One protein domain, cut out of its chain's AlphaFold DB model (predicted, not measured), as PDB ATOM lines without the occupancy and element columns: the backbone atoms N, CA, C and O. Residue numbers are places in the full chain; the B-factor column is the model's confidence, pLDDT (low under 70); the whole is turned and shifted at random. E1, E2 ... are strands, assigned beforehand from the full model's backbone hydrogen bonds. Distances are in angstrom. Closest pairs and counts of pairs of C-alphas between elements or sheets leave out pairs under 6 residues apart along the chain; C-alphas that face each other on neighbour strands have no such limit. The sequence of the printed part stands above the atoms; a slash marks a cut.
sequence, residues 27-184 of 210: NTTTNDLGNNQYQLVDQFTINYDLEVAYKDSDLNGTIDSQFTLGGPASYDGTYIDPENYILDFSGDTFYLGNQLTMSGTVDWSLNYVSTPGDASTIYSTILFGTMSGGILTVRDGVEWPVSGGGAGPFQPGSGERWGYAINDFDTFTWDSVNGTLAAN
ATOM      1  N   ASN A  27     -24.076  43.249 -27.408       85.81
ATOM      2  CA  ASN A  27     -24.908  44.107 -26.577       85.81
ATOM      3  C   ASN A  27     -26.306  43.510 -26.484       85.81
ATOM      4  O   ASN A  27     -26.971  43.364 -27.506       85.81
ATOM      5  N   THR A  28     -26.740  43.192 -25.272       87.50
ATOM      6  CA  THR A  28     -28.064  42.625 -25.040       87.50
ATOM      7  C   THR A  28     -28.678  43.159 -23.757       87.50
ATOM      8  O   THR A  28     -27.988  43.462 -22.776       87.50
ATOM      9  N   THR A  29     -29.998  43.278 -23.782       91.81
ATOM     10  CA  THR A  29     -30.832  43.451 -22.596       91.81
ATOM     11  C   THR A  29     -31.173  42.100 -21.969       91.81
ATOM     12  O   THR A  29     -31.046  41.051 -22.603       91.81
ATOM     13  N   THR A  30     -31.600  42.117 -20.706       94.81
ATOM     14  CA  THR A  30     -31.946  40.900 -19.970       94.81
ATOM     15  C   THR A  30     -33.305  40.976 -19.288       94.81
ATOM     16  O   THR A  30     -33.715  42.048 -18.839       94.81
ATOM     17  N   ASN A  31     -33.959  39.825 -19.135       95.31
ATOM     18  CA  ASN A  31     -35.085  39.650 -18.223       95.31
ATOM     19  C   ASN A  31     -34.578  39.077 -16.892       95.31
ATOM     20  O   ASN A  31     -33.945  38.023 -16.878       95.31
ATOM     21  N   ASP A  32     -34.878  39.748 -15.780       95.00
ATOM     22  CA  ASP A  32     -34.579  39.243 -14.434       95.00
ATOM     23  C   ASP A  32     -35.470  38.033 -14.109       95.00
ATOM     24  O   ASP A  32     -36.702  38.123 -14.150       95.00
ATOM     25  N   LEU A  33     -34.840  36.900 -13.797       94.94
ATOM     26  CA  LEU A  33     -35.500  35.654 -13.400       94.94
ATOM     27  C   LEU A  33     -35.540  35.477 -11.870       94.94
ATOM     28  O   LEU A  33     -36.151  34.532 -11.368       94.94
ATOM     29  N   GLY A  34     -34.912  36.382 -11.116       92.00
ATOM     30  CA  GLY A  34     -34.643  36.249  -9.689       92.00
ATOM     31  C   GLY A  34     -33.354  35.472  -9.404       92.00
ATOM     32  O   GLY A  34     -32.699  34.958 -10.302       92.00
ATOM     33  N   ASN A  35     -32.964  35.397  -8.127       90.19
ATOM     34  CA  ASN A  35     -31.771  34.664  -7.662       90.19
ATOM     35  C   ASN A  35     -30.451  35.053  -8.361       90.19
ATOM     36  O   ASN A  35     -29.542  34.236  -8.445       90.19
ATOM     37  N   ASN A  36     -30.339  36.303  -8.823       92.06
ATOM     38  CA  ASN A  36     -29.221  36.794  -9.635       92.06
ATOM     39  C   ASN A  36     -29.041  36.014 -10.952       92.06
ATOM     40  O   ASN A  36     -27.915  35.765 -11.379       92.06
ATOM     41  N   GLN A  37     -30.148  35.632 -11.588       95.44
ATOM     42  CA  GLN A  37     -30.173  34.987 -12.895       95.44
ATOM     43  C   GLN A  37     -30.930  35.863 -13.892       95.44
ATOM     44  O   GLN A  37     -31.996  36.402 -13.588       95.44
ATOM     45  N   TYR A  38     -30.373  36.001 -15.091       96.69
ATOM     46  CA  TYR A  38     -30.831  36.955 -16.095       96.69
ATOM     47  C   TYR A  38     -30.876  36.291 -17.471       96.69
ATOM     48  O   TYR A  38     -29.846  35.884 -18.002       96.69
ATOM     49  N   GLN A  39     -32.063  36.183 -18.063       96.75
ATOM     50  CA  GLN A  39     -32.236  35.660 -19.421       96.75
ATOM     51  C   GLN A  39     -31.820  36.719 -20.446       96.75
ATOM     52  O   GLN A  39     -32.272  37.857 -20.337       96.75
ATOM     53  N   LEU A  40     -31.029  36.359 -21.456       95.19
ATOM     54  CA  LEU A  40     -30.708  37.269 -22.561       95.19
ATOM     55  C   LEU A  40     -31.917  37.456 -23.492       95.19
ATOM     56  O   LEU A  40     -32.734  36.555 -23.667       95.19
ATOM     57  N   VAL A  41     -32.046  38.639 -24.092       93.50
ATOM     58  CA  VAL A  41     -33.216  38.990 -24.926       93.50
ATOM     59  C   VAL A  41     -32.854  39.153 -26.398       93.50
ATOM     60  O   VAL A  41     -33.678  38.894 -27.274       93.50
ATOM     61  N   ASP A  42     -31.621  39.563 -26.682       90.94
ATOM     62  CA  ASP A  42     -31.187  39.920 -28.029       90.94
ATOM     63  C   ASP A  42     -30.208  38.884 -28.571       90.94
ATOM     64  O   ASP A  42     -29.339  38.391 -27.849       90.94
ATOM     65  N   GLN A  43     -30.317  38.584 -29.867       90.12
ATOM     66  CA  GLN A  43     -29.320  37.771 -30.555       90.12
ATOM     67  C   GLN A  43     -27.941  38.421 -30.447       90.12
ATOM     68  O   GLN A  43     -27.797  39.640 -30.557       90.12
ATOM     69  N   PHE A  44     -26.919  37.591 -30.293       84.38
ATOM     70  CA  PHE A  44     -25.541  38.041 -30.178       84.38
ATOM     71  C   PHE A  44     -24.616  37.161 -31.012       84.38
ATOM     72  O   PHE A  44     -24.979  36.081 -31.479       84.38
ATOM     73  N   THR A  45     -23.409  37.651 -31.257       84.50
ATOM     74  CA  THR A  45     -22.387  36.921 -32.007       84.50
ATOM     75  C   THR A  45     -21.065  37.019 -31.266       84.50
ATOM     76  O   THR A  45     -20.769  38.047 -30.658       84.50
ATOM     77  N   ILE A  46     -20.311  35.926 -31.296       83.88
ATOM     78  CA  ILE A  46     -18.968  35.825 -30.730       83.88
ATOM     79  C   ILE A  46     -18.053  35.315 -31.838       83.88
ATOM     80  O   ILE A  46     -18.339  34.269 -32.426       83.88
ATOM     81  N   ASN A  47     -16.975  36.042 -32.128       83.69
ATOM     82  CA  ASN A  47     -15.939  35.571 -33.036       83.69
ATOM     83  C   ASN A  47     -14.970  34.630 -32.309       83.69
ATOM     84  O   ASN A  47     -14.342  34.997 -31.309       83.69
ATOM     85  N   TYR A  48     -14.841  33.421 -32.845       82.56
ATOM     86  CA  TYR A  48     -13.964  32.369 -32.353       82.56
ATOM     87  C   TYR A  48     -12.765  32.160 -33.275       82.56
ATOM     88  O   TYR A  48     -12.897  32.210 -34.499       82.56
ATOM     89  N   ASP A  49     -11.624  31.824 -32.683       83.50
ATOM     90  CA  ASP A  49     -10.504  31.196 -33.375       83.50
ATOM     91  C   ASP A  49     -10.659  29.671 -33.281       83.50
ATOM     92  O   ASP A  49     -10.466  29.065 -32.224       83.50
ATOM     93  N   LEU A  50     -11.032  29.043 -34.401       81.12
ATOM     94  CA  LEU A  50     -11.205  27.592 -34.490       81.12
ATOM     95  C   LEU A  50      -9.890  26.849 -34.801       81.12
ATOM     96  O   LEU A  50      -9.914  25.626 -34.967       81.12
ATOM     97  N   GLU A  51      -8.751  27.547 -34.894       84.75
ATOM     98  CA  GLU A  51      -7.411  26.942 -34.939       84.75
ATOM     99  C   GLU A  51      -6.926  26.541 -33.549       84.75
ATOM    100  O   GLU A  51      -6.044  25.691 -33.434       84.75
ATOM    101  N   VAL A  52      -7.490  27.108 -32.482       82.62
ATOM    102  CA  VAL A  52      -7.053  26.847 -31.112       82.62
ATOM    103  C   VAL A  52      -8.210  26.338 -30.274       82.62
ATOM    104  O   VAL A  52      -9.212  27.024 -30.085       82.62
ATOM    105  N   ALA A  53      -8.029  25.146 -29.707       81.81
ATOM    106  CA  ALA A  53      -8.928  24.619 -28.698       81.81
ATOM    107  C   ALA A  53      -8.214  24.392 -27.365       81.81
ATOM    108  O   ALA A  53      -7.038  24.019 -27.300       81.81
ATOM    109  N   TYR A  54      -8.971  24.612 -26.300       84.19
ATOM    110  CA  TYR A  54      -8.596  24.389 -24.917       84.19
ATOM    111  C   TYR A  54      -9.378  23.209 -24.365       84.19
ATOM    112  O   TYR A  54     -10.556  23.036 -24.679       84.19
ATOM    113  N   LYS A  55      -8.724  22.413 -23.529       82.00
ATOM    114  CA  LYS A  55      -9.311  21.252 -22.870       82.00
ATOM    115  C   LYS A  55      -9.195  21.385 -21.361       82.00
ATOM    116  O   LYS A  55      -8.107  21.618 -20.840       82.00
ATOM    117  N   ASP A  56     -10.322  21.150 -20.713       80.81
ATOM    118  CA  ASP A  56     -10.499  20.904 -19.290       80.81
ATOM    119  C   ASP A  56     -10.903  19.427 -19.143       80.81
ATOM    120  O   ASP A  56     -11.972  18.994 -19.583       80.81
ATOM    121  N   SER A  57      -9.973  18.610 -18.662       81.38
ATOM    122  CA  SER A  57     -10.070  17.149 -18.632       81.38
ATOM    123  C   SER A  57     -10.558  16.598 -17.301       81.38
ATOM    124  O   SER A  57     -11.038  15.465 -17.261       81.38
ATOM    125  N   ASP A  58     -10.443  17.378 -16.230       81.69
ATOM    126  CA  ASP A  58     -10.923  17.016 -14.898       81.69
ATOM    127  C   ASP A  58     -12.178  17.802 -14.476       81.69
ATOM    128  O   ASP A  58     -12.712  17.561 -13.391       81.69
ATOM    129  N   LEU A  59     -12.695  18.655 -15.370       79.38
ATOM    130  CA  LEU A  59     -13.926  19.434 -15.222       79.38
ATOM    131  C   LEU A  59     -13.862  20.412 -14.046       79.38
ATOM    132  O   LEU A  59     -14.875  20.699 -13.402       79.38
ATOM    133  N   ASN A  60     -12.662  20.913 -13.751       77.50
ATOM    134  CA  ASN A  60     -12.433  21.847 -12.659       77.50
ATOM    135  C   ASN A  60     -12.457  23.315 -13.113       77.50
ATOM    136  O   ASN A  60     -12.182  24.182 -12.285       77.50
ATOM    137  N   GLY A  61     -12.734  23.589 -14.397       72.81
ATOM    138  CA  GLY A  61     -12.745  24.912 -15.032       72.81
ATOM    139  C   GLY A  61     -11.384  25.605 -15.089       72.81
ATOM    140  O   GLY A  61     -11.295  26.841 -15.058       72.81
ATOM    141  N   THR A  62     -10.325  24.804 -15.155       78.19
ATOM    142  CA  THR A  62      -8.959  25.208 -15.483       78.19
ATOM    143  C   THR A  62      -8.557  24.494 -16.763       78.19
ATOM    144  O   THR A  62      -8.836  23.315 -16.951       78.19
ATOM    145  N   ILE A  63      -7.884  25.209 -17.659       80.81
ATOM    146  CA  ILE A  63      -7.344  24.588 -18.864       80.81
ATOM    147  C   ILE A  63      -6.172  23.688 -18.475       80.81
ATOM    148  O   ILE A  63      -5.152  24.164 -17.976       80.81
ATOM    149  N   ASP A  64      -6.288  22.407 -18.801       82.38
ATOM    150  CA  ASP A  64      -5.203  21.438 -18.665       82.38
ATOM    151  C   ASP A  64      -4.268  21.460 -19.872       82.38
ATOM    152  O   ASP A  64      -3.068  21.200 -19.765       82.38
ATOM    153  N   SER A  65      -4.822  21.721 -21.059       85.06
ATOM    154  CA  SER A  65      -4.059  21.686 -22.305       85.06
ATOM    155  C   SER A  65      -4.677  22.521 -23.420       85.06
ATOM    156  O   SER A  65      -5.886  22.742 -23.470       85.06
ATOM    157  N   GLN A  66      -3.818  22.938 -24.345       86.56
ATOM    158  CA  GLN A  66      -4.167  23.610 -25.591       86.56
ATOM    159  C   GLN A  66      -3.667  22.761 -26.760       86.56
ATOM    160  O   GLN A  66      -2.575  22.189 -26.695       86.56
ATOM    161  N   PHE A  67      -4.436  22.699 -27.841       82.62
ATOM    162  CA  PHE A  67      -4.029  22.031 -29.071       82.62
ATOM    163  C   PHE A  67      -4.484  22.816 -30.298       82.62
ATOM    164  O   PHE A  67      -5.500  23.510 -30.286       82.62
ATOM    165  N   THR A  68      -3.688  22.703 -31.360       84.94
ATOM    166  CA  THR A  68      -3.974  23.331 -32.647       84.94
ATOM    167  C   THR A  68      -4.869  22.426 -33.484       84.94
ATOM    168  O   THR A  68      -4.609  21.230 -33.635       84.94
ATOM    169  N   LEU A  69      -5.907  23.017 -34.053       78.12
ATOM    170  CA  LEU A  69      -6.851  22.430 -34.986       78.12
ATOM    171  C   LEU A  69      -6.651  23.032 -36.383       78.12
ATOM    172  O   LEU A  69      -5.919  23.996 -36.568       78.12
ATOM    173  N   GLY A  70      -7.291  22.438 -37.390       78.12
ATOM    174  CA  GLY A  70      -7.257  22.927 -38.776       78.12
ATOM    175  C   GLY A  70      -8.452  23.808 -39.159       78.12
ATOM    176  O   GLY A  70      -8.810  23.838 -40.336       78.12
ATOM    177  N   GLY A  71      -9.137  24.405 -38.178       79.56
ATOM    178  CA  GLY A  71     -10.283  25.287 -38.405       79.56
ATOM    179  C   GLY A  71      -9.874  26.675 -38.917       79.56
ATOM    180  O   GLY A  71      -8.689  26.954 -39.055       79.56
ATOM    181  N   PRO A  72     -10.834  27.553 -39.249       82.62
ATOM    182  CA  PRO A  72     -10.536  28.947 -39.566       82.62
ATOM    183  C   PRO A  72     -10.144  29.747 -38.314       82.62
ATOM    184  O   PRO A  72     -10.818  29.656 -37.291       82.62
ATOM    185  N   ALA A  73      -9.152  30.630 -38.446       83.56
ATOM    186  CA  ALA A  73      -8.720  31.551 -37.386       83.56
ATOM    187  C   ALA A  73      -9.773  32.596 -36.961       83.56
ATOM    188  O   ALA A  73      -9.546  33.368 -36.038       83.56
ATOM    189  N   SER A  74     -10.899  32.686 -37.673       83.94
ATOM    190  CA  SER A  74     -11.990  33.622 -37.398       83.94
ATOM    191  C   SER A  74     -13.306  33.014 -37.859       83.94
ATOM    192  O   SER A  74     -13.500  32.767 -39.054       83.94
ATOM    193  N   TYR A  75     -14.219  32.816 -36.919       81.44
ATOM    194  CA  TYR A  75     -15.549  32.278 -37.153       81.44
ATOM    195  C   TYR A  75     -16.587  32.991 -36.286       81.44
ATOM    196  O   TYR A  75     -16.516  32.940 -35.062       81.44
ATOM    197  N   ASP A  76     -17.586  33.588 -36.928       82.44
ATOM    198  CA  ASP A  76     -18.703  34.235 -36.243       82.44
ATOM    199  C   ASP A  76     -19.743  33.191 -35.812       82.44
ATOM    200  O   ASP A  76     -20.518  32.680 -36.625       82.44
ATOM    201  N   GLY A  77     -19.767  32.874 -34.516       80.88
ATOM    202  CA  GLY A  77     -20.809  32.052 -33.908       80.88
ATOM    203  C   GLY A  77     -22.018  32.907 -33.542       80.88
ATOM    204  O   GLY A  77     -21.963  33.656 -32.566       80.88
ATOM    205  N   THR A  78     -23.109  32.797 -34.303       83.94
ATOM    206  CA  THR A  78     -24.349  33.552 -34.051       83.94
ATOM    207  C   THR A  78     -25.318  32.772 -33.168       83.94
ATOM    208  O   THR A  78     -25.780  31.691 -33.526       83.94
ATOM    209  N   TYR A  79     -25.670  33.362 -32.035       87.06
ATOM    210  CA  TYR A  79     -26.602  32.826 -31.053       87.06
ATOM    211  C   TYR A  79     -27.995  33.399 -31.333       87.06
ATOM    212  O   TYR A  79     -28.257  34.577 -31.087       87.06
ATOM    213  N   ILE A  80     -28.853  32.579 -31.946       88.56
ATOM    214  CA  ILE A  80     -30.128  33.017 -32.545       88.56
ATOM    215  C   ILE A  80     -31.338  32.878 -31.615       88.56
ATOM    216  O   ILE A  80     -32.394  33.433 -31.916       88.56
ATOM    217  N   ASP A  81     -31.158  32.150 -30.520       91.19
ATOM    218  CA  ASP A  81     -32.126  31.753 -29.499       91.19
ATOM    219  C   ASP A  81     -31.754  32.368 -28.134       91.19
ATOM    220  O   ASP A  81     -31.448  31.646 -27.184       91.19
ATOM    221  N   PRO A  82     -31.703  33.710 -28.012       91.69
ATOM    222  CA  PRO A  82     -31.240  34.388 -26.798       91.69
ATOM    223  C   PRO A  82     -32.010  33.970 -25.538       91.69
ATOM    224  O   PRO A  82     -31.437  33.913 -24.452       91.69
ATOM    225  N   GLU A  83     -33.276  33.576 -25.688       94.75
ATOM    226  CA  GLU A  83     -34.133  33.085 -24.618       94.75
ATOM    227  C   GLU A  83     -33.619  31.801 -23.940       94.75
ATOM    228  O   GLU A  83     -34.049  31.484 -22.824       94.75
ATOM    229  N   ASN A  84     -32.698  31.083 -24.590       94.94
ATOM    230  CA  ASN A  84     -32.023  29.895 -24.082       94.94
ATOM    231  C   ASN A  84     -30.693  30.200 -23.377       94.94
ATOM    232  O   ASN A  84     -30.009  29.263 -22.968       94.94
ATOM    233  N   TYR A  85     -30.328  31.470 -23.189       94.88
ATOM    234  CA  TYR A  85     -29.100  31.852 -22.495       94.88
ATOM    235  C   TYR A  85     -29.405  32.612 -21.211       94.88
ATOM    236  O   TYR A  85     -30.135  33.603 -21.209       94.88
ATOM    237  N   ILE A  86     -28.819  32.145 -20.110       96.06
ATOM    238  CA  ILE A  86     -28.962  32.739 -18.783       96.06
ATOM    239  C   ILE A  86     -27.587  33.155 -18.274       96.06
ATOM    240  O   ILE A  86     -26.697  32.320 -18.118       96.06
ATOM    241  N   LEU A  87     -27.435  34.446 -17.995       95.88
ATOM    242  CA  LEU A  87     -26.345  34.983 -17.194       95.88
ATOM    243  C   LEU A  87     -26.652  34.711 -15.715       95.88
ATOM    244  O   LEU A  87     -27.659  35.189 -15.194       95.88
ATOM    245  N   ASP A  88     -25.798  33.941 -15.055       94.38
ATOM    246  CA  ASP A  88     -25.947  33.492 -13.672       94.38
ATOM    247  C   ASP A  88     -24.764  33.975 -12.818       94.38
ATOM    248  O   ASP A  88     -23.611  33.886 -13.237       94.38
ATOM    249  N   PHE A  89     -25.049  34.470 -11.612       93.56
ATOM    250  CA  PHE A  89     -24.064  34.908 -10.616       93.56
ATOM    251  C   PHE A  89     -24.010  33.989  -9.379       93.56
ATOM    252  O   PHE A  89     -23.613  34.412  -8.292       93.56
ATOM    253  N   SER A  90     -24.439  32.732  -9.519       89.19
ATOM    254  CA  SER A  90     -24.339  31.682  -8.493       89.19
ATOM    255  C   SER A  90     -22.901  31.214  -8.230       89.19
ATOM    256  O   SER A  90     -22.601  30.730  -7.139       89.19
ATOM    257  N   GLY A  91     -22.013  31.373  -9.217       86.62
ATOM    258  CA  GLY A  91     -20.659  30.808  -9.213       86.62
ATOM    259  C   GLY A  91     -20.603  29.337  -9.637       86.62
ATOM    260  O   GLY A  91     -19.534  28.725  -9.606       86.62
ATOM    261  N   ASP A  92     -21.735  28.771 -10.057       86.88
ATOM    262  CA  ASP A  92     -21.804  27.421 -10.596       86.88
ATOM    263  C   ASP A  92     -21.543  27.401 -12.106       86.88
ATOM    264  O   ASP A  92     -21.872  28.327 -12.857       86.88
ATOM    265  N   THR A  93     -20.952  26.297 -12.555       87.69
ATOM    266  CA  THR A  93     -20.826  25.954 -13.973       87.69
ATOM    267  C   THR A  93     -21.493  24.610 -14.223       87.69
ATOM    268  O   THR A  93     -21.808  23.882 -13.284       87.69
ATOM    269  N   PHE A  94     -21.761  24.273 -15.477       87.56
ATOM    270  CA  PHE A  94     -22.516  23.090 -15.851       87.56
ATOM    271  C   PHE A  94     -21.919  22.445 -17.093       87.56
ATOM    272  O   PHE A  94     -21.453  23.131 -18.001       87.56
ATOM    273  N   TYR A  95     -21.968  21.116 -17.138       85.50
ATOM    274  CA  TYR A  95     -21.555  20.338 -18.298       85.50
ATOM    275  C   TYR A  95     -22.480  19.135 -18.490       85.50
ATOM    276  O   TYR A  95     -22.618  18.281 -17.606       85.50
ATOM    277  N   LEU A  96     -23.130  19.072 -19.655       85.19
ATOM    278  CA  LEU A  96     -24.089  18.025 -20.031       85.19
ATOM    279  C   LEU A  96     -25.176  17.771 -18.963       85.19
ATOM    280  O   LEU A  96     -25.548  16.628 -18.694       85.19
ATOM    281  N   GLY A  97     -25.667  18.842 -18.337       85.81
ATOM    282  CA  GLY A  97     -26.699  18.833 -17.297       85.81
ATOM    283  C   GLY A  97     -26.189  18.555 -15.882       85.81
ATOM    284  O   GLY A  97     -26.981  18.557 -14.944       85.81
ATOM    285  N   ASN A  98     -24.887  18.326 -15.699       86.69
ATOM    286  CA  ASN A  98     -24.302  18.156 -14.374       86.69
ATOM    287  C   ASN A  98     -23.759  19.487 -13.871       86.69
ATOM    288  O   ASN A  98     -22.969  20.129 -14.562       86.69
ATOM    289  N   GLN A  99     -24.151  19.866 -12.657       89.06
ATOM    290  CA  GLN A  99     -23.557  20.996 -11.957       89.06
ATOM    291  C   GLN A  99     -22.110  20.671 -11.584       89.06
ATOM    292  O   GLN A  99     -21.817  19.659 -10.943       89.06
ATOM    293  N   LEU A 100     -21.221  21.566 -11.980       84.19
ATOM    294  CA  LEU A 100     -19.812  21.603 -11.651       84.19
ATOM    295  C   LEU A 100     -19.589  22.814 -10.744       84.19
ATOM    296  O   LEU A 100     -19.570  23.965 -11.191       84.19
ATOM    297  N   THR A 101     -19.431  22.560  -9.449       77.75
ATOM    298  CA  THR A 101     -19.098  23.617  -8.494       77.75
ATOM    299  C   THR A 101     -17.588  23.743  -8.396       77.75
ATOM    300  O   THR A 101     -16.894  22.831  -7.941       77.75
ATOM    301  N   MET A 102     -17.080  24.906  -8.787       71.06
ATOM    302  CA  MET A 102     -15.676  25.249  -8.622       71.06
ATOM    303  C   MET A 102     -15.456  25.980  -7.300       71.06
ATOM    304  O   MET A 102     -16.263  26.803  -6.873       71.06
ATOM    305  N   SER A 103     -14.334  25.709  -6.639       62.09
ATOM    306  CA  SER A 103     -13.987  26.324  -5.355       62.09
ATOM    307  C   SER A 103     -13.705  27.832  -5.489       62.09
ATOM    308  O   SER A 103     -12.549  28.230  -5.612       62.09
ATOM    309  N   GLY A 104     -14.738  28.679  -5.396       66.94
ATOM    310  CA  GLY A 104     -14.619  30.132  -5.172       66.94
ATOM    311  C   GLY A 104     -13.874  30.910  -6.262       66.94
ATOM    312  O   GLY A 104     -13.296  31.958  -5.992       66.94
ATOM    313  N   THR A 105     -13.822  30.360  -7.471       75.31
ATOM    314  CA  THR A 105     -13.028  30.874  -8.596       75.31
ATOM    315  C   THR A 105     -13.870  31.403  -9.752       75.31
ATOM    316  O   THR A 105     -13.308  31.910 -10.721       75.31
ATOM    317  N   VAL A 106     -15.188  31.234  -9.666       85.88
ATOM    318  CA  VAL A 106     -16.165  31.666 -10.661       85.88
ATOM    319  C   VAL A 106     -17.168  32.555  -9.948       85.88
ATOM    320  O   VAL A 106     -17.754  32.145  -8.951       85.88
ATOM    321  N   ASP A 107     -17.338  33.765 -10.462       90.38
ATOM    322  CA  ASP A 107     -18.308  34.737  -9.960       90.38
ATOM    323  C   ASP A 107     -19.536  34.823 -10.876       90.38
ATOM    324  O   ASP A 107     -20.592  35.288 -10.456       90.38
ATOM    325  N   TRP A 108     -19.391  34.402 -12.137       92.31
ATOM    326  CA  TRP A 108     -20.453  34.446 -13.134       92.31
ATOM    327  C   TRP A 108     -20.286  33.363 -14.202       92.31
ATOM    328  O   TRP A 108     -19.164  32.960 -14.531       92.31
ATOM    329  N   SER A 109     -21.405  32.946 -14.787       91.81
ATOM    330  CA  SER A 109     -21.467  32.038 -15.929       91.81
ATOM    331  C   SER A 109     -22.578  32.437 -16.906       91.81
ATOM    332  O   SER A 109     -23.609  32.981 -16.522       91.81
ATOM    333  N   LEU A 110     -22.354  32.200 -18.195       93.06
ATOM    334  CA  LEU A 110     -23.358  32.269 -19.248       93.06
ATOM    335  C   LEU A 110     -23.722  30.843 -19.650       93.06
ATOM    336  O   LEU A 110     -22.907  30.125 -20.233       93.06
ATOM    337  N   ASN A 111     -24.948  30.448 -19.341       92.50
ATOM    338  CA  ASN A 111     -25.407  29.072 -19.424       92.50
ATOM    339  C   ASN A 111     -26.458  28.898 -20.513       92.50
ATOM    340  O   ASN A 111     -27.368  29.715 -20.629       92.50
ATOM    341  N   TYR A 112     -26.365  27.804 -21.262       92.19
ATOM    342  CA  TYR A 112     -27.425  27.341 -22.144       92.19
ATOM    343  C   TYR A 112     -28.447  26.516 -21.351       92.19
ATOM    344  O   TYR A 112     -28.086  25.566 -20.645       92.19
ATOM    345  N   VAL A 113     -29.727  26.851 -21.501       93.62
ATOM    346  CA  VAL A 113     -30.863  26.115 -20.934       93.62
ATOM    347  C   VAL A 113     -31.633  25.382 -22.020       93.62
ATOM    348  O   VAL A 113     -31.784  25.869 -23.136       93.62
ATOM    349  N   SER A 114     -32.162  24.203 -21.697       91.94
ATOM    350  CA  SER A 114     -32.985  23.441 -22.650       91.94
ATOM    351  C   SER A 114     -34.430  23.944 -22.739       91.94
ATOM    352  O   SER A 114     -35.077  23.757 -23.768       91.94
ATOM    353  N   THR A 115     -34.927  24.607 -21.692       95.50
ATOM    354  CA  THR A 115     -36.228  25.286 -21.681       95.50
ATOM    355  C   THR A 115     -36.016  26.799 -21.586       95.50
ATOM    356  O   THR A 115     -35.396  27.251 -20.622       95.50
ATOM    357  N   PRO A 116     -36.528  27.597 -22.546       95.50
ATOM    358  CA  PRO A 116     -36.363  29.047 -22.548       95.50
ATOM    359  C   PRO A 116     -36.729  29.715 -21.219       95.50
ATOM    360  O   PRO A 116     -37.845  29.552 -20.724       95.50
ATOM    361  N   GLY A 117     -35.794  30.488 -20.662       93.06
ATOM    362  CA  GLY A 117     -35.989  31.258 -19.428       93.06
ATOM    363  C   GLY A 117     -36.088  30.435 -18.139       93.06
ATOM    364  O   GLY A 117     -36.391  31.005 -17.094       93.06
ATOM    365  N   ASP A 118     -35.838  29.124 -18.183       95.44
ATOM    366  CA  ASP A 118     -35.893  28.253 -17.009       95.44
ATOM    367  C   ASP A 118     -34.495  27.778 -16.593       95.44
ATOM    368  O   ASP A 118     -33.952  26.799 -17.121       95.44
ATOM    369  N   ALA A 119     -33.933  28.457 -15.589       92.62
ATOM    370  CA  ALA A 119     -32.626  28.147 -15.016       92.62
ATOM    371  C   ALA A 119     -32.536  26.753 -14.372       92.62
ATOM    372  O   ALA A 119     -31.436  26.243 -14.176       92.62
ATOM    373  N   SER A 120     -33.655  26.084 -14.080       93.06
ATOM    374  CA  SER A 120     -33.613  24.697 -13.593       93.06
ATOM    375  C   SER A 120     -33.215  23.693 -14.679       93.06
ATOM    376  O   SER A 120     -32.907  22.540 -14.379       93.06
ATOM    377  N   THR A 121     -33.197  24.130 -15.941       94.81
ATOM    378  CA  THR A 121     -32.925  23.289 -17.111       94.81
ATOM    379  C   THR A 121     -31.574  23.580 -17.767       94.81
ATOM    380  O   THR A 121     -31.377  23.248 -18.945       94.81
ATOM    381  N   ILE A 122     -30.653  24.202 -17.017       92.19
ATOM    382  CA  ILE A 122     -29.278  24.454 -17.457       92.19
ATOM    383  C   ILE A 122     -28.619  23.143 -17.880       92.19
ATOM    384  O   ILE A 122     -28.638  22.140 -17.165       92.19
ATOM    385  N   TYR A 123     -28.024  23.173 -19.068       89.44
ATOM    386  CA  TYR A 123     -27.344  22.034 -19.662       89.44
ATOM    387  C   TYR A 123     -25.831  22.235 -19.736       89.44
ATOM    388  O   TYR A 123     -25.078  21.298 -19.489       89.44
ATOM    389  N   SER A 124     -25.370  23.432 -20.087       87.56
ATOM    390  CA  SER A 124     -23.966  23.667 -20.431       87.56
ATOM    391  C   SER A 124     -23.587  25.130 -20.190       87.56
ATOM    392  O   SER A 124     -24.406  26.025 -20.404       87.56
ATOM    393  N   THR A 125     -22.361  25.375 -19.735       88.88
ATOM    394  CA  THR A 125     -21.813  26.713 -19.494       88.88
ATOM    395  C   THR A 125     -20.934  27.145 -20.654       88.88
ATOM    396  O   THR A 125     -19.787  26.727 -20.764       88.88
ATOM    397  N   ILE A 126     -21.408  28.095 -21.453       86.88
ATOM    398  CA  ILE A 126     -20.681  28.597 -22.619       86.88
ATOM    399  C   ILE A 126     -19.496  29.457 -22.188       86.88
ATOM    400  O   ILE A 126     -18.366  29.189 -22.578       86.88
ATOM    401  N   LEU A 127     -19.735  30.454 -21.338       88.75
ATOM    402  CA  LEU A 127     -18.704  31.362 -20.826       88.75
ATOM    403  C   LEU A 127     -18.780  31.414 -19.309       88.75
ATOM    404  O   LEU A 127     -19.849  31.235 -18.738       88.75
ATOM    405  N   PHE A 128     -17.666  31.684 -18.647       89.38
ATOM    406  CA  PHE A 128     -17.641  31.918 -17.209       89.38
ATOM    407  C   PHE A 128     -16.370  32.666 -16.830       89.38
ATOM    408  O   PHE A 128     -15.427  32.764 -17.621       89.38
ATOM    409  N   GLY A 129     -16.322  33.181 -15.608       89.31
ATOM    410  CA  GLY A 129     -15.101  33.775 -15.089       89.31
ATOM    411  C   GLY A 129     -15.317  34.567 -13.815       89.31
ATOM    412  O   GLY A 129     -16.136  34.201 -12.975       89.31
ATOM    413  N   THR A 130     -14.542  35.635 -13.654       89.69
ATOM    414  CA  THR A 130     -14.528  36.456 -12.436       89.69
ATOM    415  C   THR A 130     -15.184  37.808 -12.660       89.69
ATOM    416  O   THR A 130     -15.222  38.307 -13.783       89.69
ATOM    417  N   MET A 131     -15.654  38.432 -11.586       89.88
ATOM    418  CA  MET A 131     -16.326  39.722 -11.605       89.88
ATOM    419  C   MET A 131     -15.630  40.721 -10.681       89.88
ATOM    420  O   MET A 131     -15.377  40.458  -9.508       89.88
ATOM    421  N   SER A 132     -15.391  41.933 -11.182       88.44
ATOM    422  CA  SER A 132     -14.948  43.058 -10.356       88.44
ATOM    423  C   SER A 132     -15.632  44.349 -10.781       88.44
ATOM    424  O   SER A 132     -15.478  44.809 -11.908       88.44
ATOM    425  N   GLY A 133     -16.417  44.947  -9.880       83.94
ATOM    426  CA  GLY A 133     -17.009  46.272 -10.102       83.94
ATOM    427  C   GLY A 133     -17.916  46.386 -11.335       83.94
ATOM    428  O   GLY A 133     -17.959  47.451 -11.943       83.94
ATOM    429  N   GLY A 134     -18.620  45.312 -11.714       85.06
ATOM    430  CA  GLY A 134     -19.459  45.271 -12.922       85.06
ATOM    431  C   GLY A 134     -18.719  44.831 -14.189       85.06
ATOM    432  O   GLY A 134     -19.337  44.713 -15.238       85.06
ATOM    433  N   ILE A 135     -17.415  44.568 -14.110       89.31
ATOM    434  CA  ILE A 135     -16.632  44.009 -15.213       89.31
ATOM    435  C   ILE A 135     -16.576  42.495 -15.036       89.31
ATOM    436  O   ILE A 135     -16.139  42.017 -13.988       89.31
ATOM    437  N   LEU A 136     -17.027  41.764 -16.049       90.81
ATOM    438  CA  LEU A 136     -16.998  40.308 -16.124       90.81
ATOM    439  C   LEU A 136     -15.801  39.895 -16.974       90.81
ATOM    440  O   LEU A 136     -15.818  40.064 -18.189       90.81
ATOM    441  N   THR A 137     -14.750  39.388 -16.346       88.88
ATOM    442  CA  THR A 137     -13.579  38.857 -17.050       88.88
ATOM    443  C   THR A 137     -13.843  37.410 -17.417       88.88
ATOM    444  O   THR A 137     -14.144  36.602 -16.536       88.88
ATOM    445  N   VAL A 138     -13.752  37.099 -18.707       86.19
ATOM    446  CA  VAL A 138     -13.890  35.742 -19.234       86.19
ATOM    447  C   VAL A 138     -12.637  34.968 -18.859       86.19
ATOM    448  O   VAL A 138     -11.521  35.448 -19.049       86.19
ATOM    449  N   ARG A 139     -12.810  33.780 -18.287       79.94
ATOM    450  CA  ARG A 139     -11.693  32.865 -18.093       79.94
ATOM    451  C   ARG A 139     -11.410  32.144 -19.408       79.94
ATOM    452  O   ARG A 139     -12.337  31.727 -20.100       79.94
ATOM    453  N   ASP A 140     -10.130  31.967 -19.716       60.72
ATOM    454  CA  ASP A 140      -9.697  31.130 -20.829       60.72
ATOM    455  C   ASP A 140     -10.314  29.724 -20.686       60.72
ATOM    456  O   ASP A 140     -10.236  29.116 -19.616       60.72
ATOM    457  N   GLY A 141     -10.906  29.187 -21.756       54.34
ATOM    458  CA  GLY A 141     -11.492  27.837 -21.743       54.34
ATOM    459  C   GLY A 141     -13.016  27.851 -21.766       54.34
ATOM    460  O   GLY A 141     -13.690  27.453 -20.823       54.34
ATOM    461  N   VAL A 142     -13.542  28.318 -22.890       60.47
ATOM    462  CA  VAL A 142     -14.962  28.364 -23.263       60.47
ATOM    463  C   VAL A 142     -15.533  26.934 -23.319       60.47
ATOM    464  O   VAL A 142     -14.786  25.964 -23.363       60.47
ATOM    465  N   GLU A 143     -16.845  26.735 -23.260       63.25
ATOM    466  CA  GLU A 143     -17.418  25.472 -23.754       63.25
ATOM    467  C   GLU A 143     -17.729  25.589 -25.244       63.25
ATOM    468  O   GLU A 143     -17.966  26.686 -25.749       63.25
ATOM    469  N   TRP A 144     -17.705  24.459 -25.950       62.47
ATOM    470  CA  TRP A 144     -18.076  24.334 -27.354       62.47
ATOM    471  C   TRP A 144     -19.243  25.271 -27.714       62.47
ATOM    472  O   TRP A 144     -20.321  25.148 -27.125       62.47
ATOM    473  N   PRO A 145     -19.065  26.216 -28.655       57.53
ATOM    474  CA  PRO A 145     -20.123  27.146 -28.997       57.53
ATOM    475  C   PRO A 145     -21.321  26.361 -29.524       57.53
ATOM    476  O   PRO A 145     -21.232  25.698 -30.557       57.53
ATOM    477  N   VAL A 146     -22.453  26.448 -28.822       56.56
ATOM    478  CA  VAL A 146     -23.724  25.829 -29.244       56.56
ATOM    479  C   VAL A 146     -24.133  26.324 -30.640       56.56
ATOM    480  O   VAL A 146     -24.680  25.563 -31.434       56.56
ATOM    481  N   SER A 147     -23.787  27.573 -30.973       45.81
ATOM    482  CA  SER A 147     -24.006  28.201 -32.282       45.81
ATOM    483  C   SER A 147     -23.034  27.755 -33.385       45.81
ATOM    484  O   SER A 147     -23.303  27.964 -34.568       45.81
ATOM    485  N   GLY A 148     -21.903  27.144 -33.028       40.06
ATOM    486  CA  GLY A 148     -20.776  26.894 -33.921       40.06
ATOM    487  C   GLY A 148     -20.661  25.444 -34.366       40.06
ATOM    488  O   GLY A 148     -19.767  24.726 -33.930       40.06
ATOM    489  N   GLY A 149     -21.534  25.049 -35.292       37.06
ATOM    490  CA  GLY A 149     -21.318  23.902 -36.172       37.06
ATOM    491  C   GLY A 149     -21.586  22.545 -35.527       37.06
ATOM    492  O   GLY A 149     -20.908  22.120 -34.593       37.06
ATOM    493  N   GLY A 150     -22.559  21.816 -36.084       43.41
ATOM    494  CA  GLY A 150     -22.753  20.408 -35.754       43.41
ATOM    495  C   GLY A 150     -21.418  19.682 -35.813       43.41
ATOM    496  O   GLY A 150     -20.707  19.869 -36.795       43.41
ATOM    497  N   ALA A 151     -21.100  18.939 -34.747       43.25
ATOM    498  CA  ALA A 151     -19.952  18.045 -34.624       43.25
ATOM    499  C   ALA A 151     -18.862  18.349 -35.663       43.25
ATOM    500  O   ALA A 151     -18.785  17.680 -36.699       43.25
ATOM    501  N   GLY A 152     -18.044  19.379 -35.423       43.41
ATOM    502  CA  GLY A 152     -16.782  19.479 -36.150       43.41
ATOM    503  C   GLY A 152     -16.073  18.111 -36.113       43.41
ATOM    504  O   GLY A 152     -16.360  17.291 -35.237       43.41
ATOM    505  N   PRO A 153     -15.139  17.809 -37.030       48.25
ATOM    506  CA  PRO A 153     -14.448  16.510 -37.032       48.25
ATOM    507  C   PRO A 153     -13.721  16.199 -35.711       48.25
ATOM    508  O   PRO A 153     -13.289  15.070 -35.487       48.25
ATOM    509  N   PHE A 154     -13.587  17.196 -34.844       57.88
ATOM    510  CA  PHE A 154     -13.050  17.099 -33.507       57.88
ATOM    511  C   PHE A 154     -14.216  17.237 -32.532       57.88
ATOM    512  O   PHE A 154     -14.964  18.197 -32.608       57.88
ATOM    513  N   GLN A 155     -14.406  16.266 -31.650       60.91
ATOM    514  CA  GLN A 155     -15.364  16.351 -30.553       60.91
ATOM    515  C   GLN A 155     -14.613  16.033 -29.264       60.91
ATOM    516  O   GLN A 155     -13.666  15.236 -29.316       60.91
ATOM    517  N   PRO A 156     -15.018  16.613 -28.122       63.97
ATOM    518  CA  PRO A 156     -14.472  16.200 -26.843       63.97
ATOM    519  C   PRO A 156     -14.614  14.689 -26.658       63.97
ATOM    520  O   PRO A 156     -15.630  14.085 -27.017       63.97
ATOM    521  N   GLY A 157     -13.577  14.070 -26.091       64.50
ATOM    522  CA  GLY A 157     -13.693  12.714 -25.572       64.50
ATOM    523  C   GLY A 157     -14.734  12.656 -24.451       64.50
ATOM    524  O   GLY A 157     -15.056  13.664 -23.824       64.50
ATOM    525  N   SER A 158     -15.269  11.464 -24.180       65.81
ATOM    526  CA  SER A 158     -16.191  11.266 -23.056       65.81
ATOM    527  C   SER A 158     -15.563  11.760 -21.750       65.81
ATOM    528  O   SER A 158     -14.526  11.241 -21.343       65.81
ATOM    529  N   GLY A 159     -16.236  12.691 -21.070       69.88
ATOM    530  CA  GLY A 159     -15.806  13.232 -19.777       69.88
ATOM    531  C   GLY A 159     -14.857  14.428 -19.856       69.88
ATOM    532  O   GLY A 159     -14.334  14.824 -18.825       69.88
ATOM    533  N   GLU A 160     -14.642  15.006 -21.040       76.88
ATOM    534  CA  GLU A 160     -13.793  16.185 -21.225       76.88
ATOM    535  C   GLU A 160     -14.622  17.379 -21.687       76.88
ATOM    536  O   GLU A 160     -15.505  17.243 -22.532       76.88
ATOM    537  N   ARG A 161     -14.282  18.571 -21.203       80.31
ATOM    538  CA  ARG A 161     -14.862  19.829 -21.665       80.31
ATOM    539  C   ARG A 161     -13.865  20.545 -22.563       80.31
ATOM    540  O   ARG A 161     -12.702  20.716 -22.206       80.31
ATOM    541  N   TRP A 162     -14.310  20.946 -23.749       80.19
ATOM    542  CA  TRP A 162     -13.481  21.659 -24.720       80.19
ATOM    543  C   TRP A 162     -14.086  23.020 -25.060       80.19
ATOM    544  O   TRP A 162     -15.309  23.160 -25.065       80.19
ATOM    545  N   GLY A 163     -13.223  23.970 -25.415       79.25
ATOM    546  CA  GLY A 163     -13.573  25.320 -25.854       79.25
ATOM    547  C   GLY A 163     -12.682  25.831 -26.957       79.25
ATOM    548  O   GLY A 163     -11.544  25.387 -27.069       79.25
ATOM    549  N   TYR A 164     -13.167  26.807 -27.714       81.06
ATOM    550  CA  TYR A 164     -12.347  27.556 -28.664       81.06
ATOM    551  C   TYR A 164     -11.884  28.878 -28.064       81.06
ATOM    552  O   TYR A 164     -12.519  29.415 -27.152       81.06
ATOM    553  N   ALA A 165     -10.775  29.403 -28.576       80.38
ATOM    554  CA  ALA A 165     -10.344  30.752 -28.241       80.38
ATOM    555  C   ALA A 165     -11.340  31.794 -28.777       80.38
ATOM    556  O   ALA A 165     -11.928  31.619 -29.844       80.38
ATOM    557  N   ILE A 166     -11.534  32.878 -28.022       82.00
ATOM    558  CA  ILE A 166     -12.340  34.034 -28.439       82.00
ATOM    559  C   ILE A 166     -11.391  35.095 -28.991       82.00
ATOM    560  O   ILE A 166     -10.417  35.453 -28.333       82.00
ATOM    561  N   ASN A 167     -11.700  35.615 -30.175       79.69
ATOM    562  CA  ASN A 167     -10.931  36.694 -30.802       79.69
ATOM    563  C   ASN A 167     -11.418  38.092 -30.408       79.69
ATOM    564  O   ASN A 167     -10.636  39.043 -30.415       79.69
ATOM    565  N   ASP A 168     -12.714  38.220 -30.117       70.69
ATOM    566  CA  ASP A 168     -13.386  39.518 -30.014       70.69
ATOM    567  C   ASP A 168     -13.138  40.244 -28.682       70.69
ATOM    568  O   ASP A 168     -13.004  41.468 -28.671       70.69
ATOM    569  N   PHE A 169     -13.145  39.535 -27.549       76.81
ATOM    570  CA  PHE A 169     -13.104  40.150 -26.218       76.81
ATOM    571  C   PHE A 169     -12.624  39.180 -25.130       76.81
ATOM    572  O   PHE A 169     -12.801  37.969 -25.219       76.81
ATOM    573  N   ASP A 170     -12.085  39.754 -24.056       82.25
ATOM    574  CA  ASP A 170     -11.732  39.086 -22.796       82.25
ATOM    575  C   ASP A 170     -12.651  39.510 -21.632       82.25
ATOM    576  O   ASP A 170     -12.583  38.969 -20.525       82.25
ATOM    577  N   THR A 171     -13.513  40.504 -21.864       86.19
ATOM    578  CA  THR A 171     -14.308  41.159 -20.829       86.19
ATOM    579  C   THR A 171     -15.678  41.609 -21.336       86.19
ATOM    580  O   THR A 171     -15.817  42.112 -22.451       86.19
ATOM    581  N   PHE A 172     -16.685  41.503 -20.466       87.88
ATOM    582  CA  PHE A 172     -17.980  42.168 -20.609       87.88
ATOM    583  C   PHE A 172     -18.175  43.223 -19.520       87.88
ATOM    584  O   PHE A 172     -17.616  43.139 -18.428       87.88
ATOM    585  N   THR A 173     -19.031  44.200 -19.795       90.19
ATOM    586  CA  THR A 173     -19.597  45.097 -18.788       90.19
ATOM    587  C   THR A 173     -21.023  44.660 -18.475       90.19
ATOM    588  O   THR A 173     -21.855  44.567 -19.378       90.19
ATOM    589  N   TRP A 174     -21.293  44.421 -17.196       91.12
ATOM    590  CA  TRP A 174     -22.611  44.144 -16.645       91.12
ATOM    591  C   TRP A 174     -23.148  45.372 -15.913       91.12
ATOM    592  O   TRP A 174     -22.545  45.873 -14.959       91.12
ATOM    593  N   ASP A 175     -24.312  45.834 -16.347       88.56
ATOM    594  CA  ASP A 175     -25.081  46.854 -15.654       88.56
ATOM    595  C   ASP A 175     -26.337  46.226 -15.054       88.56
ATOM    596  O   ASP A 175     -27.362  46.064 -15.715       88.56
ATOM    597  N   SER A 176     -26.251  45.901 -13.765       85.25
ATOM    598  CA  SER A 176     -27.349  45.312 -13.003       85.25
ATOM    599  C   SER A 176     -28.542  46.253 -12.810       85.25
ATOM    600  O   SER A 176     -29.601  45.797 -12.395       85.25
ATOM    601  N   VAL A 177     -28.380  47.565 -13.030       85.62
ATOM    602  CA  VAL A 177     -29.470  48.539 -12.855       85.62
ATOM    603  C   VAL A 177     -30.393  48.519 -14.063       85.62
ATOM    604  O   VAL A 177     -31.611  48.545 -13.895       85.62
ATOM    605  N   ASN A 178     -29.820  48.464 -15.265       85.38
ATOM    606  CA  ASN A 178     -30.585  48.423 -16.509       85.38
ATOM    607  C   ASN A 178     -30.729  47.004 -17.082       85.38
ATOM    608  O   ASN A 178     -31.445  46.828 -18.064       85.38
ATOM    609  N   GLY A 179     -30.072  46.006 -16.481       88.62
ATOM    610  CA  GLY A 179     -30.090  44.623 -16.950       88.62
ATOM    611  C   GLY A 179     -29.467  44.501 -18.336       88.62
ATOM    612  O   GLY A 179     -30.100  43.969 -19.243       88.62
ATOM    613  N   THR A 180     -28.268  45.057 -18.528       90.25
ATOM    614  CA  THR A 180     -27.584  45.033 -19.831       90.25
ATOM    615  C   THR A 180     -26.197  44.425 -19.730       90.25
ATOM    616  O   THR A 180     -25.408  44.818 -18.866       90.25
ATOM    617  N   LEU A 181     -25.888  43.517 -20.655       90.12
ATOM    618  CA  LEU A 181     -24.584  42.885 -20.813       90.12
ATOM    619  C   LEU A 181     -23.980  43.301 -22.155       90.12
ATOM    620  O   LEU A 181     -24.623  43.148 -23.196       90.12
ATOM    621  N   ALA A 182     -22.748  43.813 -22.146       88.44
ATOM    622  CA  ALA A 182     -22.125  44.292 -23.374       88.44
ATOM    623  C   ALA A 182     -20.601  44.122 -23.432       88.44
ATOM    624  O   ALA A 182     -19.918  44.229 -22.417       88.44
ATOM    625  N   ALA A 183     -20.066  43.938 -24.637       84.69
ATOM    626  CA  ALA A 183     -18.641  43.976 -24.961       84.69
ATOM    627  C   ALA A 183     -18.426  44.711 -26.294       84.69
ATOM    628  O   ALA A 183     -19.314  44.761 -27.147       84.69
ATOM    629  N   ASN A 184     -17.246  45.309 -26.472       74.81
ATOM    630  CA  ASN A 184     -16.867  46.038 -27.694       74.81
ATOM    631  C   ASN A 184     -17.822  47.180 -28.109       74.81
ATOM    632  O   ASN A 184     -17.845  47.598 -29.267       74.81
TER     633      ASN A 184
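Overview. This is residues 27 to 184 of the 210 residues of an uncharacterized protein of Phycisphaerae bacterium (UniProt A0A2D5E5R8). Eight strands close into a small barrel, and beside it stands a strongly twisted second sheet in which the long, sharply bent E3 pairs with E4, E5 and E12. The hairpin E7 and E8 packs on the barrel strands E9 and E10, and a long stretch with no named element, residues 139 to 160, links E11 to E12. The printed part has 158 residues, with no named helix and fourteen strands, E1 to E14 in order along the chain; the class is all strand. Round the antiparallel barrel run E1, E2, E6, E9, E10, E11, E13, E14 and back to E1. The whole is compact, with a radius of gyration of the C-alphas of 14.6 A and spans of 42 by 30 by 30 A.

Along the chain. In the barrel, E1 is residues 27 to 34, 21.0 A long, beginning at C-alpha 27 (-24.908, 44.107, -26.577). E2 is residues 37 to 40, E6 85 to 88, E9 108 to 113 over 15.4 A, and E10 122 to 132 over 24.5 A. E11 is residues 135 to 138, E13 171 to 175, and E14 180 to 183, ending at C-alpha 183 (-18.641, 43.976, -24.961). In the branched sheet, E3 is residues 44 to 56 over 25.3 A, E4 65 to 68, E5 75 to 79, and E12 161 to 166 over 15.9 A. E7 is residues 92 to 95 and E8 98 to 101. E3 bends by 97 degrees at residue 51, and E10 by 70 degrees at residue 126.

Arrangement. In the barrel, the hairpin E1 and E2 has N 31 and O 39 at 2.9 A, within hydrogen-bond range. E2 and E6 have N 38 and O 87 at 2.8 A; E6 and E9 have N 88 and O 109 at 2.8 A. E9, E10 and E11 form a meander, each strand the antiparallel neighbour of the one before, of two hairpins, with N 110 and O 127 at 2.7 A and N 137 and O 130 at 2.8 A. E11 and E13 have N 136 and O 172 at 2.8 A, the hairpin E13 and E14 N 173 and O 182 at 2.8 A, and E14 and E1 N 28 and O 181 at 3.0 A. The closest C-alphas of E7 and E10, Tyr 95 and Ser 124, are 4.6 A apart; the hairpin E7 and E8 has N 100 and O 93 at 2.7 A. E4 and E5 lie on one side of E3, E12 on the other side. N 55 and O 65 are 2.9 A apart in the hairpin E3 and E4, N 48 and O 75 2.8 A in E3 and E5, and N 54 and O 163 2.8 A in E3 and E12. The closest C-alphas of E1 and E3, Asn 27 and Phe 44, are 7.1 A apart.

Size, cuts and confidence. The two C-alphas farthest apart, Pro 153 and Val 177, are 42.8 A apart. The printed part has no cut, and the link from E11 to E12 is long, 22 residues. The mean pLDDT of the printed part is 82.5; residues 103 to 104 and 140 to 159 are under 70.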